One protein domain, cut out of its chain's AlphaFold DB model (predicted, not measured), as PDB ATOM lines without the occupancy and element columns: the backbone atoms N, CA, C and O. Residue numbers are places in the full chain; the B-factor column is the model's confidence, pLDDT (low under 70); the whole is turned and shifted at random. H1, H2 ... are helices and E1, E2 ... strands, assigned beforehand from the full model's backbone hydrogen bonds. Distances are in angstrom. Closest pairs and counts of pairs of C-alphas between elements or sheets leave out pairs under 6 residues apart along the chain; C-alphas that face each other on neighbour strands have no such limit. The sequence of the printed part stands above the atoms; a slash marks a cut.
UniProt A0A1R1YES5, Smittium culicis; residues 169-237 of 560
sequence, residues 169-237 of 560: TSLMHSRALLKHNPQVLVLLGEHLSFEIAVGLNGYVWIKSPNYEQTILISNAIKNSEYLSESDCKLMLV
ATOM      1  N   THR A 169     106.365  80.436 176.047       90.62
ATOM      2  CA  THR A 169     106.954  81.376 177.010       90.62
ATOM      3  C   THR A 169     106.042  81.478 178.233       90.62
ATOM      4  O   THR A 169     104.900  81.001 178.199       90.62
ATOM      5  N   SER A 170     106.510  82.071 179.333       89.69
ATOM      6  CA  SER A 170     105.610  82.332 180.458       89.69
ATOM      7  C   SER A 170     104.548  83.379 180.102       89.69
ATOM      8  O   SER A 170     104.738  84.220 179.222       89.69
ATOM      9  N   LEU A 171     103.416  83.363 180.817       87.94
ATOM     10  CA  LEU A 171     102.350  84.351 180.600       87.94
ATOM     11  C   LEU A 171     102.836  85.778 180.898       87.94
ATOM     12  O   LEU A 171     102.429  86.728 180.234       87.94
ATOM     13  N   MET A 172     103.727  85.916 181.884       84.50
ATOM     14  CA  MET A 172     104.385  87.183 182.207       84.50
ATOM     15  C   MET A 172     105.236  87.662 181.027       84.50
ATOM     16  O   MET A 172     105.139  88.820 180.624       84.50
ATOM     17  N   HIS A 173     106.018  86.762 180.429       88.06
ATOM     18  CA  HIS A 173     106.867  87.114 179.299       88.06
ATOM     19  C   HIS A 173     106.063  87.478 178.050       88.06
ATOM     20  O   HIS A 173     106.341  88.485 177.407       88.06
ATOM     21  N   SER A 174     104.989  86.741 177.755       91.38
ATOM     22  CA  SER A 174     104.072  87.084 176.658       91.38
ATOM     23  C   SER A 174     103.468  88.487 176.810       91.38
ATOM     24  O   SER A 174     103.382  89.225 175.831       91.38
ATOM     25  N   ARG A 175     103.117  88.907 178.037       87.94
ATOM     26  CA  ARG A 175     102.698  90.297 178.306       87.94
ATOM     27  C   ARG A 175     103.827  91.286 178.057       87.94
ATOM     28  O   ARG A 175     103.582  92.344 177.486       87.94
ATOM     29  N   ALA A 176     105.049  90.966 178.485       86.06
ATOM     30  CA  ALA A 176     106.213  91.821 178.271       86.06
ATOM     31  C   ALA A 176     106.508  92.027 176.775       86.06
ATOM     32  O   ALA A 176     106.766  93.156 176.366       86.06
ATOM     33  N   LEU A 177     106.378  90.977 175.959       90.81
ATOM     34  CA  LEU A 177     106.547  91.020 174.501       90.81
ATOM     35  C   LEU A 177     105.457  91.821 173.769       90.81
ATOM     36  O   LEU A 177     105.680  92.227 172.635       90.81
ATOM     37  N   LEU A 178     104.295  92.049 174.385       88.81
ATOM     38  CA  LEU A 178     103.211  92.868 173.823       88.81
ATOM     39  C   LEU A 178     103.211  94.319 174.326       88.81
ATOM     40  O   LEU A 178     102.374  95.116 173.900       88.81
ATOM     41  N   LYS A 179     104.130  94.693 175.228       83.81
ATOM     42  CA  LYS A 179     104.297  96.096 175.636       83.81
ATOM     43  C   LYS A 179     104.773  96.945 174.458       83.81
ATOM     44  O   LYS A 179     105.357  96.444 173.506       83.81
ATOM     45  N   HIS A 180     104.560  98.255 174.546       74.56
ATOM     46  CA  HIS A 180     105.074  99.193 173.553       74.56
ATOM     47  C   HIS A 180     106.614  99.138 173.503       74.56
ATOM     48  O   HIS A 180     107.262  99.413 174.510       74.56
ATOM     49  N   ASN A 181     107.181  98.822 172.333       77.00
ATOM     50  CA  ASN A 181     108.621  98.669 172.072       77.00
ATOM     51  C   ASN A 181     109.343  97.675 173.008       77.00
ATOM     52  O   ASN A 181     110.199  98.074 173.798       77.00
ATOM     53  N   PRO A 182     109.050  96.368 172.910       84.31
ATOM     54  CA  PRO A 182     109.743  95.360 173.700       84.31
ATOM     55  C   PRO A 182     111.186  95.224 173.191       84.31
ATOM     56  O   PRO A 182     111.422  94.844 172.042       84.31
ATOM     57  N   GLN A 183     112.156  95.533 174.054       81.88
ATOM     58  CA  GLN A 183     113.558  95.719 173.662       81.88
ATOM     59  C   GLN A 183     114.138  94.529 172.885       81.88
ATOM     60  O   GLN A 183     114.833  94.730 171.892       81.88
ATOM     61  N   VAL A 184     113.819  93.294 173.287       85.25
ATOM     62  CA  VAL A 184     114.270  92.082 172.586       85.25
ATOM     63  C   VAL A 184     113.780  92.030 171.134       85.25
ATOM     64  O   VAL A 184     114.572  91.713 170.253       85.25
ATOM     65  N   LEU A 185     112.518  92.381 170.848       89.19
ATOM     66  CA  LEU A 185     111.991  92.345 169.476       89.19
ATOM     67  C   LEU A 185     112.521  93.507 168.638       89.19
ATOM     68  O   LEU A 185     112.764  93.322 167.450       89.19
ATOM     69  N   VAL A 186     112.736  94.677 169.255       86.19
ATOM     70  CA  VAL A 186     113.370  95.827 168.590       86.19
ATOM     71  C   VAL A 186     114.774  95.444 168.118       86.19
ATOM     72  O   VAL A 186     115.071  95.560 166.935       86.19
ATOM     73  N   LEU A 187     115.596  94.891 169.013       79.81
ATOM     74  CA  LEU A 187     116.963  94.458 168.697       79.81
ATOM     75  C   LEU A 187     117.002  93.334 167.663       79.81
ATOM     76  O   LEU A 187     117.845  93.327 166.771       79.81
ATOM     77  N   LEU A 188     116.084  92.372 167.774       84.81
ATOM     78  CA  LEU A 188     115.936  91.329 166.767       84.81
ATOM     79  C   LEU A 188     115.631  91.942 165.395       84.81
ATOM     80  O   LEU A 188     116.256  91.554 164.411       84.81
ATOM     81  N   GLY A 189     114.698  92.896 165.333       85.62
ATOM     82  CA  GLY A 189     114.246  93.534 164.095       85.62
ATOM     83  C   GLY A 189     115.295  94.425 163.427       85.62
ATOM     84  O   GLY A 189     115.263  94.591 162.211       85.62
ATOM     85  N   GLU A 190     116.258  94.953 164.188       81.81
ATOM     86  CA  GLU A 190     117.400  95.710 163.649       81.81
ATOM     87  C   GLU A 190     118.364  94.829 162.836       81.81
ATOM     88  O   GLU A 190     119.035  95.317 161.924       81.81
ATOM     89  N   HIS A 191     118.434  93.529 163.140       74.62
ATOM     90  CA  HIS A 191     119.425  92.620 162.557       74.62
ATOM     91  C   HIS A 191     118.834  91.493 161.707       74.62
ATOM     92  O   HIS A 191     119.542  90.928 160.868       74.62
ATOM     93  N   LEU A 192     117.571  91.131 161.930       81.38
ATOM     94  CA  LEU A 192     116.931  89.956 161.348       81.38
ATOM     95  C   LEU A 192     115.557  90.325 160.795       81.38
ATOM     96  O   LEU A 192     114.789  91.052 161.418       81.38
ATOM     97  N   SER A 193     115.223  89.755 159.641       87.44
ATOM     98  CA  SER A 193     113.882  89.856 159.071       87.44
ATOM     99  C   SER A 193     113.039  88.686 159.563       87.44
ATOM    100  O   SER A 193     113.361  87.536 159.269       87.44
ATOM    101  N   PHE A 194     111.951  88.962 160.276       93.00
ATOM    102  CA  PHE A 194     111.010  87.942 160.734       93.00
ATOM    103  C   PHE A 194     109.611  88.530 160.944       93.00
ATOM    104  O   PHE A 194     109.449  89.732 161.146       93.00
ATOM    105  N   GLU A 195     108.610  87.660 160.906       94.62
ATOM    106  CA  GLU A 195     107.245  87.938 161.344       94.62
ATOM    107  C   GLU A 195     107.017  87.266 162.699       94.62
ATOM    108  O   GLU A 195     107.571  86.197 162.985       94.62
ATOM    109  N   ILE A 196     106.201  87.890 163.544       94.94
ATOM    110  CA  ILE A 196     105.907  87.389 164.883       94.94
ATOM    111  C   ILE A 196     104.448  87.651 165.252       94.94
ATOM    112  O   ILE A 196     103.914  88.723 164.981       94.94
ATOM    113  N   ALA A 197     103.827  86.679 165.914       95.38
ATOM    114  CA  ALA A 197     102.553  86.841 166.600       95.38
ATOM    115  C   ALA A 197     102.714  86.366 168.047       95.38
ATOM    116  O   ALA A 197     103.293  85.306 168.300       95.38
ATOM    117  N   VAL A 198     102.216  87.151 169.001       96.06
ATOM    118  CA  VAL A 198     102.313  86.853 170.436       96.06
ATOM    119  C   VAL A 198     100.905  86.674 170.988       96.06
ATOM    120  O   VAL A 198     100.084  87.594 170.927       96.06
ATOM    121  N   GLY A 199     100.623  85.487 171.518       95.12
ATOM    122  CA  GLY A 199      99.418  85.199 172.282       95.12
ATOM    123  C   GLY A 199      99.673  85.350 173.781       95.12
ATOM    124  O   GLY A 199     100.620  84.780 174.322       95.12
ATOM    125  N   LEU A 200      98.788  86.056 174.488       93.38
ATOM    126  CA  LEU A 200      98.816  86.191 175.953       93.38
ATOM    127  C   LEU A 200      98.621  84.862 176.693       93.38
ATOM    128  O   LEU A 200      98.842  84.784 177.900       93.38
ATOM    129  N   ASN A 201      98.277  83.805 175.961       92.69
ATOM    130  CA  ASN A 201      98.228  82.435 176.434       92.69
ATOM    131  C   ASN A 201      99.586  81.709 176.452       92.69
ATOM    132  O   ASN A 201      99.621  80.505 176.697       92.69
ATOM    133  N   GLY A 202     100.700  82.419 176.233       91.81
ATOM    134  CA  GLY A 202     102.056  81.870 176.353       91.81
ATOM    135  C   GLY A 202     102.655  81.389 175.033       91.81
ATOM    136  O   GLY A 202     103.841  81.067 174.984       91.81
ATOM    137  N   TYR A 203     101.862  81.330 173.965       95.06
ATOM    138  CA  TYR A 203     102.315  80.893 172.650       95.06
ATOM    139  C   TYR A 203     102.830  82.078 171.836       95.06
ATOM    140  O   TYR A 203     102.162  83.102 171.710       95.06
ATOM    141  N   VAL A 204     104.009  81.911 171.241       96.56
ATOM    142  CA  VAL A 204     104.618  82.886 170.334       96.56
ATOM    143  C   VAL A 204     104.929  82.178 169.027       96.56
ATOM    144  O   VAL A 204     105.644  81.176 169.014       96.56
ATOM    145  N   TRP A 205     104.378  82.684 167.931       97.31
ATOM    146  CA  TRP A 205     104.633  82.188 166.586       97.31
ATOM    147  C   TRP A 205     105.660  83.075 165.892       97.31
ATOM    148  O   TRP A 205     105.570  84.298 165.971       97.31
ATOM    149  N   ILE A 206     106.636  82.456 165.230       96.44
ATOM    150  CA  ILE A 206     107.773  83.117 164.590       96.44
ATOM    151  C   ILE A 206     107.928  82.558 163.178       96.44
ATOM    152  O   ILE A 206     108.066  81.347 162.998       96.44
ATOM    153  N   LYS A 207     107.999  83.434 162.181       95.38
ATOM    154  CA  LYS A 207     108.326  83.072 160.800       95.38
ATOM    155  C   LYS A 207     109.558  83.834 160.350       95.38
ATOM    156  O   LYS A 207     109.612  85.054 160.443       95.38
ATOM    157  N   SER A 208     110.561  83.107 159.871       92.06
ATOM    158  CA  SER A 208     111.811  83.686 159.382       92.06
ATOM    159  C   SER A 208     112.279  82.975 158.100       92.06
ATOM    160  O   SER A 208     111.807  81.871 157.816       92.06
ATOM    161  N   PRO A 209     113.190  83.574 157.308       87.06
ATOM    162  CA  PRO A 209     113.656  83.014 156.037       87.06
ATOM    163  C   PRO A 209     114.341  81.642 156.126       87.06
ATOM    164  O   PRO A 209     114.357  80.908 155.139       87.06
ATOM    165  N   ASN A 210     114.964  81.305 157.261       81.06
ATOM    166  CA  ASN A 210     115.703  80.052 157.431       81.06
ATOM    167  C   ASN A 210     115.655  79.540 158.880       81.06
ATOM    168  O   ASN A 210     115.403  80.284 159.825       81.06
ATOM    169  N   TYR A 211     115.908  78.242 159.068       79.44
ATOM    170  CA  TYR A 211     115.795  77.608 160.385       79.44
ATOM    171  C   TYR A 211     116.827  78.134 161.397       79.44
ATOM    172  O   TYR A 211     116.540  78.168 162.590       79.44
ATOM    173  N   GLU A 212     118.003  78.575 160.941       68.88
ATOM    174  CA  GLU A 212     119.074  79.113 161.794       68.88
ATOM    175  C   GLU A 212     118.625  80.410 162.479       68.88
ATOM    176  O   GLU A 212     118.767  80.554 163.695       68.88
ATOM    177  N   GLN A 213     117.991  81.311 161.721       76.50
ATOM    178  CA  GLN A 213     117.377  82.523 162.258       76.50
ATOM    179  C   GLN A 213     116.209  82.190 163.182       76.50
ATOM    180  O   GLN A 213     116.140  82.749 164.272       76.50
ATOM    181  N   THR A 214     115.337  81.244 162.816       81.06
ATOM    182  CA  THR A 214     114.232  80.819 163.691       81.06
ATOM    183  C   THR A 214     114.738  80.331 165.049       81.06
ATOM    184  O   THR A 214     114.166  80.707 166.071       81.06
ATOM    185  N   ILE A 215     115.813  79.535 165.085       72.19
ATOM    186  CA  ILE A 215     116.425  79.055 166.336       72.19
ATOM    187  C   ILE A 215     116.970  80.232 167.150       72.19
ATOM    188  O   ILE A 215     116.712  80.319 168.350       72.19
ATOM    189  N   LEU A 216     117.685  81.154 166.504       70.75
ATOM    190  CA  LEU A 216     118.279  82.310 167.168       70.75
ATOM    191  C   LEU A 216     117.210  83.256 167.738       70.75
ATOM    192  O   LEU A 216     117.287  83.601 168.914       70.75
ATOM    193  N   ILE A 217     116.177  83.591 166.959       83.44
ATOM    194  CA  ILE A 217     115.030  84.406 167.395       83.44
ATOM    195  C   ILE A 217     114.298  83.714 168.552       83.44
ATOM    196  O   ILE A 217     114.016  84.334 169.575       83.44
ATOM    197  N   SER A 218     114.031  82.413 168.419       84.12
ATOM    198  CA  SER A 218     113.335  81.625 169.440       84.12
ATOM    199  C   SER A 218     114.079  81.626 170.772       84.12
ATOM    200  O   SER A 218     113.473  81.829 171.825       84.12
ATOM    201  N   ASN A 219     115.395  81.417 170.735       78.94
ATOM    202  CA  ASN A 219     116.231  81.430 171.929       78.94
ATOM    203  C   ASN A 219     116.358  82.849 172.495       78.94
ATOM    204  O   ASN A 219     116.269  83.021 173.706       78.94
ATOM    205  N   ALA A 220     116.506  83.868 171.646       81.06
ATOM    206  CA  ALA A 220     116.534  85.267 172.064       81.06
ATOM    207  C   ALA A 220     115.288  85.659 172.856       81.06
ATOM    208  O   ALA A 220     115.381  86.164 173.975       81.06
ATOM    209  N   ILE A 221     114.117  85.328 172.314       88.38
ATOM    210  CA  ILE A 221     112.845  85.578 172.979       88.38
ATOM    211  C   ILE A 221     112.780  84.802 174.294       88.38
ATOM    212  O   ILE A 221     112.545  85.424 175.321       88.38
ATOM    213  N   LYS A 222     113.044  83.491 174.318       85.06
ATOM    214  CA  LYS A 222     112.947  82.706 175.564       85.06
ATOM    215  C   LYS A 222     113.868  83.204 176.674       85.06
ATOM    216  O   LYS A 222     113.424  83.325 177.808       85.06
ATOM    217  N   ASN A 223     115.127  83.504 176.365       78.94
ATOM    218  CA  ASN A 223     116.082  83.904 177.400       78.94
ATOM    219  C   ASN A 223     115.871  85.342 177.869       78.94
ATOM    220  O   ASN A 223     116.177  85.641 179.020       78.94
ATOM    221  N   SER A 224     115.296  86.214 177.032       83.81
ATOM    222  CA  SER A 224     114.996  87.595 177.433       83.81
ATOM    223  C   SER A 224     114.041  87.712 178.627       83.81
ATOM    224  O   SER A 224     114.013  88.760 179.257       83.81
ATOM    225  N   GLU A 225     113.309  86.649 178.984       82.06
ATOM    226  CA  GLU A 225     112.436  86.615 180.168       82.06
ATOM    227  C   GLU A 225     113.186  86.924 181.475       82.06
ATOM    228  O   GLU A 225     112.629  87.550 182.377       82.06
ATOM    229  N   TYR A 226     114.449  86.506 181.571       73.44
ATOM    230  CA  TYR A 226     115.264  86.634 182.786       73.44
ATOM    231  C   TYR A 226     116.372  87.681 182.661       73.44
ATOM    232  O   TYR A 226     117.221  87.785 183.545       73.44
ATOM    233  N   LEU A 227     116.384  88.439 181.564       69.25
ATOM    234  CA  LEU A 227     117.403  89.441 181.281       69.25
ATOM    235  C   LEU A 227     116.875  90.841 181.581       69.25
ATOM    236  O   LEU A 227     115.700  91.145 181.370       69.25
ATOM    237  N   SER A 228     117.761  91.718 182.053       70.38
ATOM    238  CA  SER A 228     117.448  93.144 182.086       70.38
ATOM    239  C   SER A 228     117.423  93.720 180.664       70.38
ATOM    240  O   SER A 228     117.986  93.145 179.729       70.38
ATOM    241  N   GLU A 229     116.811  94.894 180.481       67.50
ATOM    242  CA  GLU A 229     116.806  95.583 179.180       67.50
ATOM    243  C   GLU A 229     118.228  95.849 178.650       67.50
ATOM    244  O   GLU A 229     118.467  95.789 177.440       67.50
ATOM    245  N   SER A 230     119.177  96.102 179.555       64.38
ATOM    246  CA  SER A 230     120.602  96.266 179.256       64.38
ATOM    247  C   SER A 230     121.221  94.972 178.724       64.38
ATOM    248  O   SER A 230     121.947  94.996 177.730       64.38
ATOM    249  N   ASP A 231     120.889  93.837 179.342       64.50
ATOM    250  CA  ASP A 231     121.441  92.530 178.981       64.50
ATOM    251  C   ASP A 231     120.870  92.011 177.656       64.50
ATOM    252  O   ASP A 231     121.583  91.374 176.881       64.50
ATOM    253  N   CYS A 232     119.614  92.347 177.328       64.94
ATOM    254  CA  CYS A 232     119.030  92.023 176.025       64.94
ATOM    255  C   CYS A 232     119.836  92.616 174.857       64.94
ATOM    256  O   CYS A 232     119.996  91.950 173.834       64.94
ATOM    257  N   LYS A 233     120.389  93.833 175.002       62.19
ATOM    258  CA  LYS A 233     121.230  94.479 173.970       62.19
ATOM    259  C   LYS A 233     122.510  93.701 173.678       62.19
ATOM    260  O   LYS A 233     122.969  93.678 172.543       62.19
ATOM    261  N   LEU A 234     123.058  93.021 174.680       57.81
ATOM    262  CA  LEU A 234     124.287  92.238 174.553       57.81
ATOM    263  C   LEU A 234     124.066  90.869 173.885       57.81
ATOM    264  O   LEU A 234     125.036  90.189 173.559       57.81
ATOM    265  N   MET A 235     122.817  90.444 173.684       62.72
ATOM    266  CA  MET A 235     122.492  89.054 173.363       62.72
ATOM    267  C   MET A 235     122.696  88.658 171.884       62.72
ATOM    268  O   MET A 235     123.007  87.500 171.612       62.72
ATOM    269  N   LEU A 236     122.490  89.556 170.909       58.78
ATOM    270  CA  LEU A 236     121.938  89.099 169.622       58.78
ATOM    271  C   LEU A 236     122.879  88.850 168.433       58.78
ATOM    272  O   LEU A 236     122.707  87.829 167.774       58.78
ATOM    273  N   VAL A 237     123.863  89.694 168.119       54.12
ATOM    274  CA  VAL A 237     124.756  89.448 166.954       54.12
ATOM    275  C   VAL A 237     126.149  90.038 167.155       54.12
ATOM    276  O   VAL A 237     127.140  89.424 166.749       54.12
TER     277      VAL A 237
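What this domain is: This is residues 169 to 237 of the 560 residues of a protein of Smittium culicis (UniProt A0A1R1YES5). A two-stranded hairpin, E1 and E2, makes one side of a small body, with H1 at its turn end; H2 and H3 run side by side in opposite directions, H3 over the hairpin's face at E2, and short H4 packs on H2, far from the hairpin. The printed part has 69 residues with four named helices and two named strands, in the order H1 H2 E1 E2 H3 H4. The sheet, E1 - E2, is antiparallel, and the class is mixed, helices and strands. The whole is compact and rounded, with a radius of gyration of the C-alphas of 11.0 A and spans of 28 by 25 by 18 A.

Where its parts are: Find C-alpha 195 at (107.245, 87.938, 161.344), where E1, residues 195 to 198, begins. E2, residues 203 to 207, covers 13.5 A. From C-alpha 211 at (115.795, 77.608, 160.385), H3 runs 19.8 A through residues 211 to 224. H2 is residues 183 to 191, 12.9 A; H1 is residues 171 to 177, 10.0 A. H4, residues 229 to 233, covers 6.9 A and ends at (121.230, 94.479, 173.970).

How they stand to each other: In the hairpin E1 and E2, look at N 195 and O 207, 2.8 A apart and within hydrogen-bond range. The closest C-alphas of E2 and H3 are Ile 206 and Thr 214, 6.9 A; those of H1 and E1 are Ser 174 and Val 198, 6.5 A. H3 touches H2, closest at C-alphas 224 and 184, 6.6 A, at a shallow tilt of 25 degrees, opposite ways. H2 touches H4, closest at C-alphas 184 and 232, 5.9 A. H1 and H4 are apart. Every O i to N i+4 pair is within hydrogen-bond range in H1 and H3; H2 has 4 of 5, and H4 has 0 of 1, with 1 of 2 O i to N i+3 pairs.

The domain as a whole: The C-alphas of Asn 201 and Val 237 are the two farthest apart, 29.0 A. The printed part has no cut, and its five links are tight. Look for pLDDT under 70 at residues 212, 227 and 229 to 237; the printed part's mean is 82.3.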